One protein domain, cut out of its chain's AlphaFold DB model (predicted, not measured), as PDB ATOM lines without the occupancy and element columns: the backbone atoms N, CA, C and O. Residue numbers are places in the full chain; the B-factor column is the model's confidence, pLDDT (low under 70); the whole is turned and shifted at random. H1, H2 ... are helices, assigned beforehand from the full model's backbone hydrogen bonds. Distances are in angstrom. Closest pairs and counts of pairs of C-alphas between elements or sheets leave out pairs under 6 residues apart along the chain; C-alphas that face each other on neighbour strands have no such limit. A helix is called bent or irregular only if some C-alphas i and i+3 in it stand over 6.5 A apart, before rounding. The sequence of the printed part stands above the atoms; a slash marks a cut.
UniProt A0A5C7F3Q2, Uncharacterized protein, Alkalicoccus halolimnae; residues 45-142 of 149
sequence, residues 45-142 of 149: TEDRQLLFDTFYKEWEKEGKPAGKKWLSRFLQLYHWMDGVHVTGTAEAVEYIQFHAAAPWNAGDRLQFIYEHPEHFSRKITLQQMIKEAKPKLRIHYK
ATOM      1  N   THR A  45       5.648  -4.899  31.637       62.59
ATOM      2  CA  THR A  45       6.808  -4.330  32.318       62.59
ATOM      3  C   THR A  45       6.501  -2.898  32.713       62.59
ATOM      4  O   THR A  45       5.857  -2.158  31.973       62.59
ATOM      5  N   GLU A  46       6.994  -2.493  33.879       69.19
ATOM      6  CA  GLU A  46       6.965  -1.095  34.307       69.19
ATOM      7  C   GLU A  46       7.923  -0.227  33.467       69.19
ATOM      8  O   GLU A  46       7.830   1.005  33.467       69.19
ATOM      9  N   ASP A  47       8.825  -0.856  32.702       81.81
ATOM     10  CA  ASP A  47       9.732  -0.174  31.787       81.81
ATOM     11  C   ASP A  47       9.016   0.261  30.496       81.81
ATOM     12  O   ASP A  47       9.047  -0.387  29.444       81.81
ATOM     13  N   ARG A  48       8.390   1.436  30.583       84.00
ATOM     14  CA  ARG A  48       7.738   2.135  29.466       84.00
ATOM     15  C   ARG A  48       8.671   2.375  28.277       84.00
ATOM     16  O   ARG A  48       8.204   2.405  27.140       84.00
ATOM     17  N   GLN A  49       9.973   2.555  28.513       86.62
ATOM     18  CA  GLN A  49      10.942   2.745  27.432       86.62
ATOM     19  C   GLN A  49      11.120   1.443  26.655       86.62
ATOM     20  O   GLN A  49      11.001   1.448  25.429       86.62
ATOM     21  N   LEU A  50      11.327   0.330  27.361       84.12
ATOM     22  CA  LEU A  50      11.442  -0.990  26.748       84.12
ATOM     23  C   LEU A  50      10.176  -1.361  25.962       84.12
ATOM     24  O   LEU A  50      10.280  -1.841  24.830       84.12
ATOM     25  N   LEU A  51       8.987  -1.095  26.516       83.44
ATOM     26  CA  LEU A  51       7.707  -1.315  25.827       83.44
ATOM     27  C   LEU A  51       7.614  -0.524  24.524       83.44
ATOM     28  O   LEU A  51       7.310  -1.085  23.467       83.44
ATOM     29  N   PHE A  52       7.890   0.777  24.599       89.19
ATOM     30  CA  PHE A  52       7.840   1.672  23.453       89.19
ATOM     31  C   PHE A  52       8.828   1.247  22.363       89.19
ATOM     32  O   PHE A  52       8.439   1.098  21.200       89.19
ATOM     33  N   ASP A  53      10.091   1.016  22.723       87.94
ATOM     34  CA  ASP A  53      11.134   0.663  21.762       87.94
ATOM     35  C   ASP A  53      10.843  -0.689  21.110       87.94
ATOM     36  O   ASP A  53      10.944  -0.815  19.887       87.94
ATOM     37  N   THR A  54      10.398  -1.679  21.888       85.69
ATOM     38  CA  THR A  54      10.076  -3.004  21.345       85.69
ATOM     39  C   THR A  54       8.868  -2.940  20.415       85.69
ATOM     40  O   THR A  54       8.919  -3.499  19.317       85.69
ATOM     41  N   PHE A  55       7.808  -2.211  20.785       87.81
ATOM     42  CA  PHE A  55       6.633  -2.031  19.924       87.81
ATOM     43  C   PHE A  55       7.018  -1.438  18.566       87.81
ATOM     44  O   PHE A  55       6.654  -1.985  17.520       87.81
ATOM     45  N   TYR A  56       7.767  -0.328  18.564       89.31
ATOM     46  CA  TYR A  56       8.118   0.361  17.322       89.31
ATOM     47  C   TYR A  56       9.158  -0.401  16.500       89.31
ATOM     48  O   TYR A  56       9.040  -0.417  15.275       89.31
ATOM     49  N   LYS A  57      10.110  -1.084  17.143       86.69
ATOM     50  CA  LYS A  57      11.071  -1.967  16.469       86.69
ATOM     51  C   LYS A  57      10.365  -3.111  15.742       86.69
ATOM     52  O   LYS A  57      10.628  -3.333  14.561       86.69
ATOM     53  N   GLU A  58       9.443  -3.805  16.407       84.56
ATOM     54  CA  GLU A  58       8.697  -4.912  15.796       84.56
ATOM     55  C   GLU A  58       7.756  -4.422  14.686       84.56
ATOM     56  O   GLU A  58       7.640  -5.061  13.639       84.56
ATOM     57  N   TRP A  59       7.128  -3.256  14.864       86.75
ATOM     58  CA  TRP A  59       6.256  -2.664  13.846       86.75
ATOM     59  C   TRP A  59       7.017  -2.274  12.573       86.75
ATOM     60  O   TRP A  59       6.528  -2.479  11.454       86.75
ATOM     61  N   GLU A  60       8.221  -1.718  12.730       86.75
ATOM     62  CA  GLU A  60       9.107  -1.359  11.622       86.75
ATOM     63  C   GLU A  60       9.655  -2.604  10.917       86.75
ATOM     64  O   GLU A  60       9.613  -2.666   9.686       86.75
ATOM     65  N   LYS A  61      10.077  -3.619  11.681       83.56
ATOM     66  CA  LYS A  61      10.579  -4.904  11.168       83.56
ATOM     67  C   LYS A  61       9.547  -5.644  10.320       83.56
ATOM     68  O   LYS A  61       9.886  -6.174   9.266       83.56
ATOM     69  N   GLU A  62       8.287  -5.670  10.747       81.31
ATOM     70  CA  GLU A  62       7.201  -6.354  10.031       81.31
ATOM     71  C   GLU A  62       6.672  -5.518   8.835       81.31
ATOM     72  O   GLU A  62       5.713  -5.895   8.163       81.31
ATOM     73  N   GLY A  63       7.299  -4.370   8.540       73.88
ATOM     74  CA  GLY A  63       7.069  -3.612   7.309       73.88
ATOM     75  C   GLY A  63       5.775  -2.797   7.296       73.88
ATOM     76  O   GLY A  63       5.149  -2.653   6.245       73.88
ATOM     77  N   LYS A  64       5.368  -2.230   8.441       65.31
ATOM     78  CA  LYS A  64       4.057  -1.565   8.630       65.31
ATOM     79  C   LYS A  64       2.900  -2.553   8.407       65.31
ATOM     80  O   LYS A  64       2.024  -2.337   7.562       65.31
ATOM     81  N   PRO A  65       2.885  -3.653   9.155       61.06
ATOM     82  CA  PRO A  65       1.838  -4.658   9.070       61.06
ATOM     83  C   PRO A  65       0.468  -4.048   9.372       61.06
ATOM     84  O   PRO A  65       0.322  -3.083  10.124       61.06
ATOM     85  N   ALA A  66      -0.549  -4.612   8.742       55.62
ATOM     86  CA  ALA A  66      -1.922  -4.169   8.872       55.62
ATOM     87  C   ALA A  66      -2.800  -5.355   9.198       55.62
ATOM     88  O   ALA A  66      -2.620  -6.428   8.631       55.62
ATOM     89  N   GLY A  67      -3.744  -5.155  10.106       67.50
ATOM     90  CA  GLY A  67      -4.692  -6.191  10.474       67.50
ATOM     91  C   GLY A  67      -5.018  -6.178  11.956       67.50
ATOM     92  O   GLY A  67      -4.545  -5.334  12.720       67.50
ATOM     93  N   LYS A  68      -5.844  -7.150  12.347       70.81
ATOM     94  CA  LYS A  68      -6.387  -7.288  13.705       70.81
ATOM     95  C   LYS A  68      -5.282  -7.326  14.775       70.81
ATOM     96  O   LYS A  68      -5.419  -6.659  15.792       70.81
ATOM     97  N   LYS A  69      -4.150  -7.987  14.488       78.44
ATOM     98  CA  LYS A  69      -2.961  -8.048  15.362       78.44
ATOM     99  C   LYS A  69      -2.453  -6.660  15.769       78.44
ATOM    100  O   LYS A  69      -2.285  -6.389  16.950       78.44
ATOM    101  N   TRP A  70      -2.221  -5.777  14.799       83.12
ATOM    102  CA  TRP A  70      -1.626  -4.463  15.069       83.12
ATOM    103  C   TRP A  70      -2.605  -3.445  15.604       83.12
ATOM    104  O   TRP A  70      -2.193  -2.563  16.346       83.12
ATOM    105  N   LEU A  71      -3.890  -3.607  15.296       85.19
ATOM    106  CA  LEU A  71      -4.934  -2.882  16.000       85.19
ATOM    107  C   LEU A  71      -4.905  -3.248  17.486       85.19
ATOM    108  O   LEU A  71      -4.791  -2.365  18.321       85.19
ATOM    109  N   SER A  72      -4.907  -4.542  17.808       80.38
ATOM    110  CA  SER A  72      -4.871  -5.002  19.198       80.38
ATOM    111  C   SER A  72      -3.615  -4.531  19.937       80.38
ATOM    112  O   SER A  72      -3.727  -3.962  21.017       80.38
ATOM    113  N   ARG A  73      -2.428  -4.671  19.328       82.12
ATOM    114  CA  ARG A  73      -1.164  -4.170  19.902       82.12
ATOM    115  C   ARG A  73      -1.173  -2.659  20.102       82.12
ATOM    116  O   ARG A  73      -0.646  -2.168  21.090       82.12
ATOM    117  N   PHE A  74      -1.733  -1.918  19.148       89.62
ATOM    118  CA  PHE A  74      -1.825  -0.466  19.242       89.62
ATOM    119  C   PHE A  74      -2.707  -0.040  20.416       89.62
ATOM    120  O   PHE A  74      -2.335   0.872  21.145       89.62
ATOM    121  N   LEU A  75      -3.832  -0.728  20.623       87.31
ATOM    122  CA  LEU A  75      -4.690  -0.475  21.773       87.31
ATOM    123  C   LEU A  75      -3.955  -0.786  23.082       87.31
ATOM    124  O   LEU A  75      -3.862   0.067  23.958       87.31
ATOM    125  N   GLN A  76      -3.352  -1.973  23.176       80.44
ATOM    126  CA  GLN A  76      -2.595  -2.413  24.351       80.44
ATOM    127  C   GLN A  76      -1.434  -1.486  24.708       80.44
ATOM    128  O   GLN A  76      -1.190  -1.268  25.889       80.44
ATOM    129  N   LEU A  77      -0.742  -0.914  23.717       87.00
ATOM    130  CA  LEU A  77       0.366   0.006  23.964       87.00
ATOM    131  C   LEU A  77      -0.056   1.159  24.881       87.00
ATOM    132  O   LEU A  77       0.647   1.439  25.840       87.00
ATOM    133  N   TYR A  78      -1.195   1.806  24.626       89.00
ATOM    134  CA  TYR A  78      -1.658   2.922  25.463       89.00
ATOM    135  C   TYR A  78      -1.914   2.479  26.906       89.00
ATOM    136  O   TYR A  78      -1.487   3.131  27.850       89.00
ATOM    137  N   HIS A  79      -2.537   1.321  27.069       82.88
ATOM    138  CA  HIS A  79      -2.859   0.756  28.373       82.88
ATOM    139  C   HIS A  79      -1.627   0.360  29.178       82.88
ATOM    140  O   HIS A  79      -1.500   0.727  30.344       82.88
ATOM    141  N   TRP A  80      -0.683  -0.336  28.549       80.81
ATOM    142  CA  TRP A  80       0.560  -0.736  29.202       80.81
ATOM    143  C   TRP A  80       1.434   0.457  29.559       80.81
ATOM    144  O   TRP A  80       2.047   0.467  30.622       80.81
ATOM    145  N   MET A  81       1.457   1.486  28.711       84.31
ATOM    146  CA  MET A  81       2.218   2.697  28.996       84.31
ATOM    147  C   MET A  81       1.684   3.429  30.235       84.31
ATOM    148  O   MET A  81       2.478   4.012  30.972       84.31
ATOM    149  N   ASP A  82       0.393   3.319  30.547       84.81
ATOM    150  CA  ASP A  82      -0.191   3.878  31.774       84.81
ATOM    151  C   ASP A  82      -0.325   2.885  32.933       84.81
ATOM    152  O   ASP A  82      -0.663   3.290  34.043       84.81
ATOM    153  N   GLY A  83      -0.028   1.602  32.712       74.00
ATOM    154  CA  GLY A  83      -0.258   0.545  33.701       74.00
ATOM    155  C   GLY A  83      -1.745   0.305  33.994       74.00
ATOM    156  O   GLY A  83      -2.091  -0.205  35.056       74.00
ATOM    157  N   VAL A  84      -2.633   0.695  33.076       72.50
ATOM    158  CA  VAL A  84      -4.085   0.548  33.220       72.50
ATOM    159  C   VAL A  84      -4.523  -0.704  32.480       72.50
ATOM    160  O   VAL A  84      -4.274  -0.844  31.289       72.50
ATOM    161  N   HIS A  85      -5.214  -1.608  33.167       65.94
ATOM    162  CA  HIS A  85      -5.867  -2.737  32.516       65.94
ATOM    163  C   HIS A  85      -7.224  -2.306  31.967       65.94
ATOM    164  O   HIS A  85      -7.976  -1.623  32.654       65.94
ATOM    165  N   VAL A  86      -7.548  -2.751  30.755       60.62
ATOM    166  CA  VAL A  86      -8.901  -2.644  30.202       60.62
ATOM    167  C   VAL A  86      -9.521  -4.013  30.054       60.62
ATOM    168  O   VAL A  86      -8.848  -5.007  29.774       60.62
ATOM    169  N   THR A  87     -10.828  -4.054  30.246       62.00
ATOM    170  CA  THR A  87     -11.620  -5.284  30.263       62.00
ATOM    171  C   THR A  87     -12.199  -5.626  28.892       62.00
ATOM    172  O   THR A  87     -12.593  -6.768  28.654       62.00
ATOM    173  N   GLY A  88     -12.199  -4.671  27.955       65.06
ATOM    174  CA  GLY A  88     -12.719  -4.875  26.608       65.06
ATOM    175  C   GLY A  88     -12.301  -3.806  25.600       65.06
ATOM    176  O   GLY A  88     -11.732  -2.769  25.931       65.06
ATOM    177  N   THR A  89     -12.616  -4.060  24.332       70.81
ATOM    178  CA  THR A  89     -12.264  -3.186  23.201       70.81
ATOM    179  C   THR A  89     -12.945  -1.822  23.251       70.81
ATOM    180  O   THR A  89     -12.332  -0.837  22.861       70.81
ATOM    181  N   ALA A  90     -14.194  -1.744  23.718       74.19
ATOM    182  CA  ALA A  90     -14.918  -0.476  23.824       74.19
ATOM    183  C   ALA A  90     -14.236   0.476  24.820       74.19
ATOM    184  O   ALA A  90     -13.973   1.628  24.487       74.19
ATOM    185  N   GLU A  91     -13.868  -0.049  25.991       73.94
ATOM    186  CA  GLU A  91     -13.102   0.670  27.012       73.94
ATOM    187  C   GLU A  91     -11.725   1.083  26.476       73.94
ATOM    188  O   GLU A  91     -11.293   2.216  26.673       73.94
ATOM    189  N   ALA A  92     -11.069   0.206  25.708       78.69
ATOM    190  CA  ALA A  92      -9.784   0.517  25.093       78.69
ATOM    191  C   ALA A  92      -9.859   1.673  24.080       78.69
ATOM    192  O   ALA A  92      -8.988   2.543  24.027       78.69
ATOM    193  N   VAL A  93     -10.917   1.699  23.267       85.06
ATOM    194  CA  VAL A  93     -11.158   2.771  22.291       85.06
ATOM    195  C   VAL A  93     -11.465   4.086  22.998       85.06
ATOM    196  O   VAL A  93     -10.886   5.114  22.643       85.06
ATOM    197  N   GLU A  94     -12.338   4.050  24.005       86.88
ATOM    198  CA  GLU A  94     -12.693   5.221  24.806       86.88
ATOM    199  C   GLU A  94     -11.457   5.812  25.494       86.88
ATOM    200  O   GLU A  94     -11.208   7.014  25.409       86.88
ATOM    201  N   TYR A  95     -10.622   4.960  26.085       87.81
ATOM    202  CA  TYR A  95      -9.387   5.375  26.733       87.81
ATOM    203  C   TYR A  95      -8.461   6.144  25.790       87.81
ATOM    204  O   TYR A  95      -8.018   7.253  26.092       87.81
ATOM    205  N   ILE A  96      -8.194   5.582  24.610       91.94
ATOM    206  CA  ILE A  96      -7.283   6.198  23.640       91.94
ATOM    207  C   ILE A  96      -7.861   7.493  23.097       91.94
ATOM    208  O   ILE A  96      -7.101   8.424  22.857       91.94
ATOM    209  N   GLN A  97      -9.178   7.586  22.915       93.00
ATOM    210  CA  GLN A  97      -9.821   8.817  22.467       93.00
ATOM    211  C   GLN A  97      -9.518  10.003  23.395       93.00
ATOM    212  O   GLN A  97      -9.337  11.118  22.905       93.00
ATOM    213  N   PHE A  98      -9.443   9.768  24.705       92.38
ATOM    214  CA  PHE A  98      -9.211  10.815  25.703       92.38
ATOM    215  C   PHE A  98      -7.764  10.891  26.205       92.38
ATOM    216  O   PHE A  98      -7.433  11.764  27.008       92.38
ATOM    217  N   HIS A  99      -6.881  10.022  25.716       94.69
ATOM    218  CA  HIS A  99      -5.490   9.997  26.139       94.69
ATOM    219  C   HIS A  99      -4.728  11.256  25.680       94.69
ATOM    220  O   HIS A  99      -4.805  11.674  24.525       94.69
ATOM    221  N   ALA A 100      -3.895  11.832  26.551       94.50
ATOM    222  CA  ALA A 100      -3.162  13.074  26.258       94.50
ATOM    223  C   ALA A 100      -2.210  12.959  25.047       94.50
ATOM    224  O   ALA A 100      -1.935  13.935  24.351       94.50
ATOM    225  N   ALA A 101      -1.713  11.751  24.781       95.62
ATOM    226  CA  ALA A 101      -0.872  11.416  23.630       95.62
ATOM    227  C   ALA A 101      -1.626  10.719  22.478       95.62
ATOM    228  O   ALA A 101      -1.004  10.026  21.667       95.62
ATOM    229  N   ALA A 102      -2.954  10.827  22.409       95.38
ATOM    230  CA  ALA A 102      -3.761  10.197  21.364       95.38
ATOM    231  C   ALA A 102      -3.417  10.709  19.949       95.38
ATOM    232  O   ALA A 102      -3.074  11.889  19.779       95.38
ATOM    233  N   PRO A 103      -3.541   9.881  18.893       96.38
ATOM    234  CA  PRO A 103      -3.519  10.355  17.510       96.38
ATOM    235  C   PRO A 103      -4.671  11.323  17.230       96.38
ATOM    236  O   PRO A 103      -5.633  11.408  17.993       96.38
ATOM    237  N   TRP A 104      -4.595  12.058  16.122       95.62
ATOM    238  CA  TRP A 104      -5.689  12.963  15.765       95.62
ATOM    239  C   TRP A 104      -6.951  12.172  15.419       95.62
ATOM    240  O   TRP A 104      -6.878  11.195  14.666       95.62
ATOM    241  N   ASN A 105      -8.087  12.615  15.969       95.44
ATOM    242  CA  ASN A 105      -9.413  12.013  15.795       95.44
ATOM    243  C   ASN A 105      -9.413  10.499  16.065       95.44
ATOM    244  O   ASN A 105      -9.919   9.709  15.268       95.44
ATOM    245  N   ALA A 106      -8.772  10.080  17.163       94.75
ATOM    246  CA  ALA A 106      -8.562   8.667  17.460       94.75
ATOM    247  C   ALA A 106      -9.871   7.867  17.550       94.75
ATOM    248  O   ALA A 106      -9.926   6.771  16.999       94.75
ATOM    249  N   GLY A 107     -10.918   8.433  18.165       92.06
ATOM    250  CA  GLY A 107     -12.243   7.807  18.270       92.06
ATOM    251  C   GLY A 107     -12.834   7.461  16.901       92.06
ATOM    252  O   GLY A 107     -12.998   6.282  16.593       92.06
ATOM    253  N   ASP A 108     -13.043   8.466  16.042       93.19
ATOM    254  CA  ASP A 108     -13.622   8.286  14.698       93.19
ATOM    255  C   ASP A 108     -12.819   7.298  13.842       93.19
ATOM    256  O   ASP A 108     -13.364   6.481  13.099       93.19
ATOM    257  N   ARG A 109     -11.486   7.350  13.942       94.12
ATOM    258  CA  ARG A 109     -10.601   6.488  13.153       94.12
ATOM    259  C   ARG A 109     -10.606   5.050  13.650       94.12
ATOM    260  O   ARG A 109     -10.579   4.140  12.823       94.12
ATOM    261  N   LEU A 110     -10.648   4.833  14.964       90.88
ATOM    262  CA  LEU A 110     -10.823   3.499  15.534       90.88
ATOM    263  C   LEU A 110     -12.195   2.947  15.162       90.88
ATOM    264  O   LEU A 110     -12.262   1.819  14.679       90.88
ATOM    265  N   GLN A 111     -13.253   3.748  15.287       88.44
ATOM    266  CA  GLN A 111     -14.601   3.374  14.863       88.44
ATOM    267  C   GLN A 111     -14.617   2.928  13.394       88.44
ATOM    268  O   GLN A 111     -15.016   1.802  13.107       88.44
ATOM    269  N   PHE A 112     -14.054   3.729  12.483       88.81
ATOM    270  CA  PHE A 112     -13.912   3.365  11.068       88.81
ATOM    271  C   PHE A 112     -13.173   2.029  10.867       88.81
ATOM    272  O   PHE A 112     -13.586   1.185  10.071       88.81
ATOM    273  N   ILE A 113     -12.070   1.816  11.595       86.88
ATOM    274  CA  ILE A 113     -11.272   0.585  11.514       86.88
ATOM    275  C   ILE A 113     -12.069  -0.645  11.980       86.88
ATOM    276  O   ILE A 113     -11.812  -1.747  11.483       86.88
ATOM    277  N   TYR A 114     -12.982  -0.481  12.937       80.88
ATOM    278  CA  TYR A 114     -13.825  -1.552  13.466       80.88
ATOM    279  C   TYR A 114     -15.033  -1.849  12.580       80.88
ATOM    280  O   TYR A 114     -15.294  -3.016  12.295       80.88
ATOM    281  N   GLU A 115     -15.739  -0.813  12.129       83.12
ATOM    282  CA  GLU A 115     -16.971  -0.936  11.337       83.12
ATOM    283  C   GLU A 115     -16.707  -1.427   9.911       83.12
ATOM    284  O   GLU A 115     -17.566  -2.058   9.293       83.12
ATOM    285  N   HIS A 116     -15.500  -1.192   9.391       83.44
ATOM    286  CA  HIS A 116     -15.137  -1.542   8.023       83.44
ATOM    287  C   HIS A 116     -13.908  -2.470   7.967       83.44
ATOM    288  O   HIS A 116     -12.861  -2.088   7.431       83.44
ATOM    289  N   PRO A 117     -14.002  -3.709   8.494       75.81
ATOM    290  CA  PRO A 117     -12.858  -4.613   8.631       75.81
ATOM    291  C   PRO A 117     -12.201  -4.987   7.294       75.81
ATOM    292  O   PRO A 117     -10.981  -5.173   7.273       75.81
ATOM    293  N   GLU A 118     -12.991  -5.026   6.217       79.00
ATOM    294  CA  GLU A 118     -12.585  -5.389   4.851       79.00
ATOM    295  C   GLU A 118     -12.133  -4.187   4.004       79.00
ATOM    296  O   GLU A 118     -11.620  -4.344   2.897       79.00
ATOM    297  N   HIS A 119     -12.315  -2.958   4.495       82.44
ATOM    298  CA  HIS A 119     -12.027  -1.770   3.702       82.44
ATOM    299  C   HIS A 119     -10.517  -1.516   3.629       82.44
ATOM    300  O   HIS A 119      -9.851  -1.357   4.651       82.44
ATOM    301  N   PHE A 120      -9.960  -1.378   2.421       83.69
ATOM    302  CA  PHE A 120      -8.511  -1.212   2.225       83.69
ATOM    303  C   PHE A 120      -7.924  -0.023   3.014       83.69
ATOM    304  O   PHE A 120      -6.859  -0.141   3.624       83.69
ATOM    305  N   SER A 121      -8.638   1.111   3.071       87.75
ATOM    306  CA  SER A 121      -8.217   2.293   3.840       87.75
ATOM    307  C   SER A 121      -8.037   2.034   5.334       87.75
ATOM    308  O   SER A 121      -7.261   2.749   5.954       87.75
ATOM    309  N   ARG A 122      -8.643   0.993   5.919       87.06
ATOM    310  CA  ARG A 122      -8.435   0.610   7.327       87.06
ATOM    311  C   ARG A 122      -6.955   0.437   7.653       87.06
ATOM    312  O   ARG A 122      -6.470   0.929   8.672       87.06
ATOM    313  N   LYS A 123      -6.231  -0.240   6.759       85.00
ATOM    314  CA  LYS A 123      -4.782  -0.455   6.855       85.00
ATOM    315  C   LYS A 123      -4.033   0.872   6.904       85.00
ATOM    316  O   LYS A 123      -3.165   1.060   7.754       85.00
ATOM    317  N   ILE A 124      -4.376   1.777   5.995       90.56
ATOM    318  CA  ILE A 124      -3.738   3.088   5.871       90.56
ATOM    319  C   ILE A 124      -4.019   3.916   7.128       90.56
ATOM    320  O   ILE A 124      -3.083   4.454   7.721       90.56
ATOM    321  N   THR A 125      -5.274   3.943   7.580       93.19
ATOM    322  CA  THR A 125      -5.703   4.648   8.789       93.19
ATOM    323  C   THR A 125      -4.930   4.160  10.010       93.19
ATOM    324  O   THR A 125      -4.318   4.980  10.689       93.19
ATOM    325  N   LEU A 126      -4.864   2.846  10.253       91.88
ATOM    326  CA  LEU A 126      -4.129   2.288  11.395       91.88
ATOM    327  C   LEU A 126      -2.633   2.634  11.347       91.88
ATOM    328  O   LEU A 126      -2.051   3.045  12.349       91.88
ATOM    329  N   GLN A 127      -1.997   2.510  10.179       92.69
ATOM    330  CA  GLN A 127      -0.582   2.860  10.028       92.69
ATOM    331  C   GLN A 127      -0.317   4.343  10.301       92.69
ATOM    332  O   GLN A 127       0.701   4.684  10.901       92.69
ATOM    333  N   GLN A 128      -1.198   5.230   9.840       94.38
ATOM    334  CA  GLN A 128      -1.094   6.659  10.117       94.38
ATOM    335  C   GLN A 128      -1.264   6.940  11.617       94.38
ATOM    336  O   GLN A 128      -0.438   7.653  12.179       94.38
ATOM    337  N   MET A 129      -2.238   6.308  12.282       95.62
ATOM    338  CA  MET A 129      -2.429   6.435  13.732       95.62
ATOM    339  C   MET A 129      -1.179   6.022  14.517       95.62
ATOM    340  O   MET A 129      -0.725   6.772  15.378       95.62
ATOM    341  N   ILE A 130      -0.569   4.881  14.179       94.75
ATOM    342  CA  ILE A 130       0.657   4.398  14.837       94.75
ATOM    343  C   ILE A 130       1.827   5.379  14.642       94.75
ATOM    344  O   ILE A 130       2.580   5.647  15.585       94.75
ATOM    345  N   LYS A 131       1.979   5.943  13.435       93.94
ATOM    346  CA  LYS A 131       3.017   6.947  13.136       93.94
ATOM    347  C   LYS A 131       2.814   8.240  13.913       93.94
ATOM    348  O   LYS A 131       3.788   8.791  14.415       93.94
ATOM    349  N   GLU A 132       1.577   8.718  14.003       95.94
ATOM    350  CA  GLU A 132       1.220   9.918  14.764       95.94
ATOM    351  C   GLU A 132       1.425   9.720  16.270       95.94
ATOM    352  O   GLU A 132       1.890  10.634  16.951       95.94
ATOM    353  N   ALA A 133       1.118   8.525  16.786       95.25
ATOM    354  CA  ALA A 133       1.310   8.180  18.190       95.25
ATOM    355  C   ALA A 133       2.790   8.196  18.606       95.25
ATOM    356  O   ALA A 133       3.099   8.612  19.718       95.25
ATOM    357  N   LYS A 134       3.720   7.812  17.717       94.81
ATOM    358  CA  LYS A 134       5.153   7.650  18.042       94.81
ATOM    359  C   LYS A 134       5.776   8.886  18.699       94.81
ATOM    360  O   LYS A 134       6.287   8.765  19.814       94.81
ATOM    361  N   PRO A 135       5.765  10.077  18.068       95.56
ATOM    362  CA  PRO A 135       6.312  11.274  18.697       95.56
ATOM    363  C   PRO A 135       5.489  11.721  19.912       95.56
ATOM    364  O   PRO A 135       6.073  12.202  20.879       95.56
ATOM    365  N   LYS A 136       4.162  11.535  19.900       95.88
ATOM    366  CA  LYS A 136       3.277  11.955  20.997       95.88
ATOM    367  C   LYS A 136       3.545  11.171  22.281       95.88
ATOM    368  O   LYS A 136       3.792  11.782  23.316       95.88
ATOM    369  N   LEU A 137       3.563   9.840  22.205       94.56
ATOM    370  CA  LEU A 137       3.871   8.954  23.331       94.56
ATOM    371  C   LEU A 137       5.293   9.199  23.840       94.56
ATOM    372  O   LEU A 137       5.503   9.349  25.040       94.56
ATOM    373  N   ARG A 138       6.268   9.339  22.932       94.06
ATOM    374  CA  ARG A 138       7.655   9.653  23.302       94.06
ATOM    375  C   ARG A 138       7.763  10.928  24.134       94.06
ATOM    376  O   ARG A 138       8.435  10.921  25.159       94.06
ATOM    377  N   ILE A 139       7.122  12.011  23.692       94.38
ATOM    378  CA  ILE A 139       7.129  13.294  24.407       94.38
ATOM    379  C   ILE A 139       6.394  13.157  25.742       94.38
ATOM    380  O   ILE A 139       6.916  13.588  26.768       94.38
ATOM    381  N   HIS A 140       5.217  12.529  25.733       94.88
ATOM    382  CA  HIS A 140       4.371  12.379  26.912       94.88
ATOM    383  C   HIS A 140       5.084  11.643  28.056       94.88
ATOM    384  O   HIS A 140       5.118  12.147  29.177       94.88
ATOM    385  N   TYR A 141       5.749  10.523  27.761       91.12
ATOM    386  CA  TYR A 141       6.494   9.747  28.762       91.12
ATOM    387  C   TYR A 141       7.977  10.129  28.870       91.12
ATOM    388  O   TYR A 141       8.730   9.452  29.565       91.12
ATOM    389  N   LYS A 142       8.414  11.210  28.203       92.44
ATOM    390  CA  LYS A 142       9.810  11.696  28.192       92.44
ATOM    391  C   LYS A 142      10.832  10.596  27.868       92.44
ATOM    392  O   LYS A 142      11.900  10.517  28.476       92.44
TER     393      LYS A 142
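AT A GLANCE: This is residues 45 to 142 of the 149 residues of an uncharacterized protein of Alkalicoccus halolimnae (UniProt A0A5C7F3Q2). H1, H2 and H5 make a loose three-helix bundle, their centres in a triangle; the shorter H3 and H4 form a hairpin, H3 packing on H2 and H4 on H5. The 98 printed residues, all helix in class, hold five named helices, H1 to H5 in order. The whole is compact, radius of gyration of the C-alphas 12.6 A, spanning 35 by 29 by 22 A.

IN THESE COORDINATES: H1, residues 48 to 61, 19.8 A, begins at C-alpha 48 (7.738, 2.135, 29.466). H2 is residues 68 to 82, 22.1 A; H3 89 to 98, 14.5 A; H4 106 to 115, 14.2 A. H5, residues 121 to 140, 28.2 A, ends at C-alpha 140 (4.371, 12.379, 26.912) and is only just irregular: C-alphas 132 and 135 are 6.6 A apart.

HOW THE PARTS SIT: H1 and H2, a hairpin, touch through residues 77 to 81 of H2 alone, closest C-alphas Arg 48 and Met 81, 5.6 A. H2 touches H3 at a steep tilt of 56 degrees, through residues 75 to 79 of H2 alone, closest C-alphas Leu 75 and Ala 92, 6.2 A. O i to N i+4 pairs are all within hydrogen-bond range in H1, H3 and H4, 9 of 11 in H2, 14 of 16 in H5.

THE WHOLE: The printed part has no cut and no long link; pLDDT is under 70 at residues 45 to 46, 64 to 67 and 85 to 88.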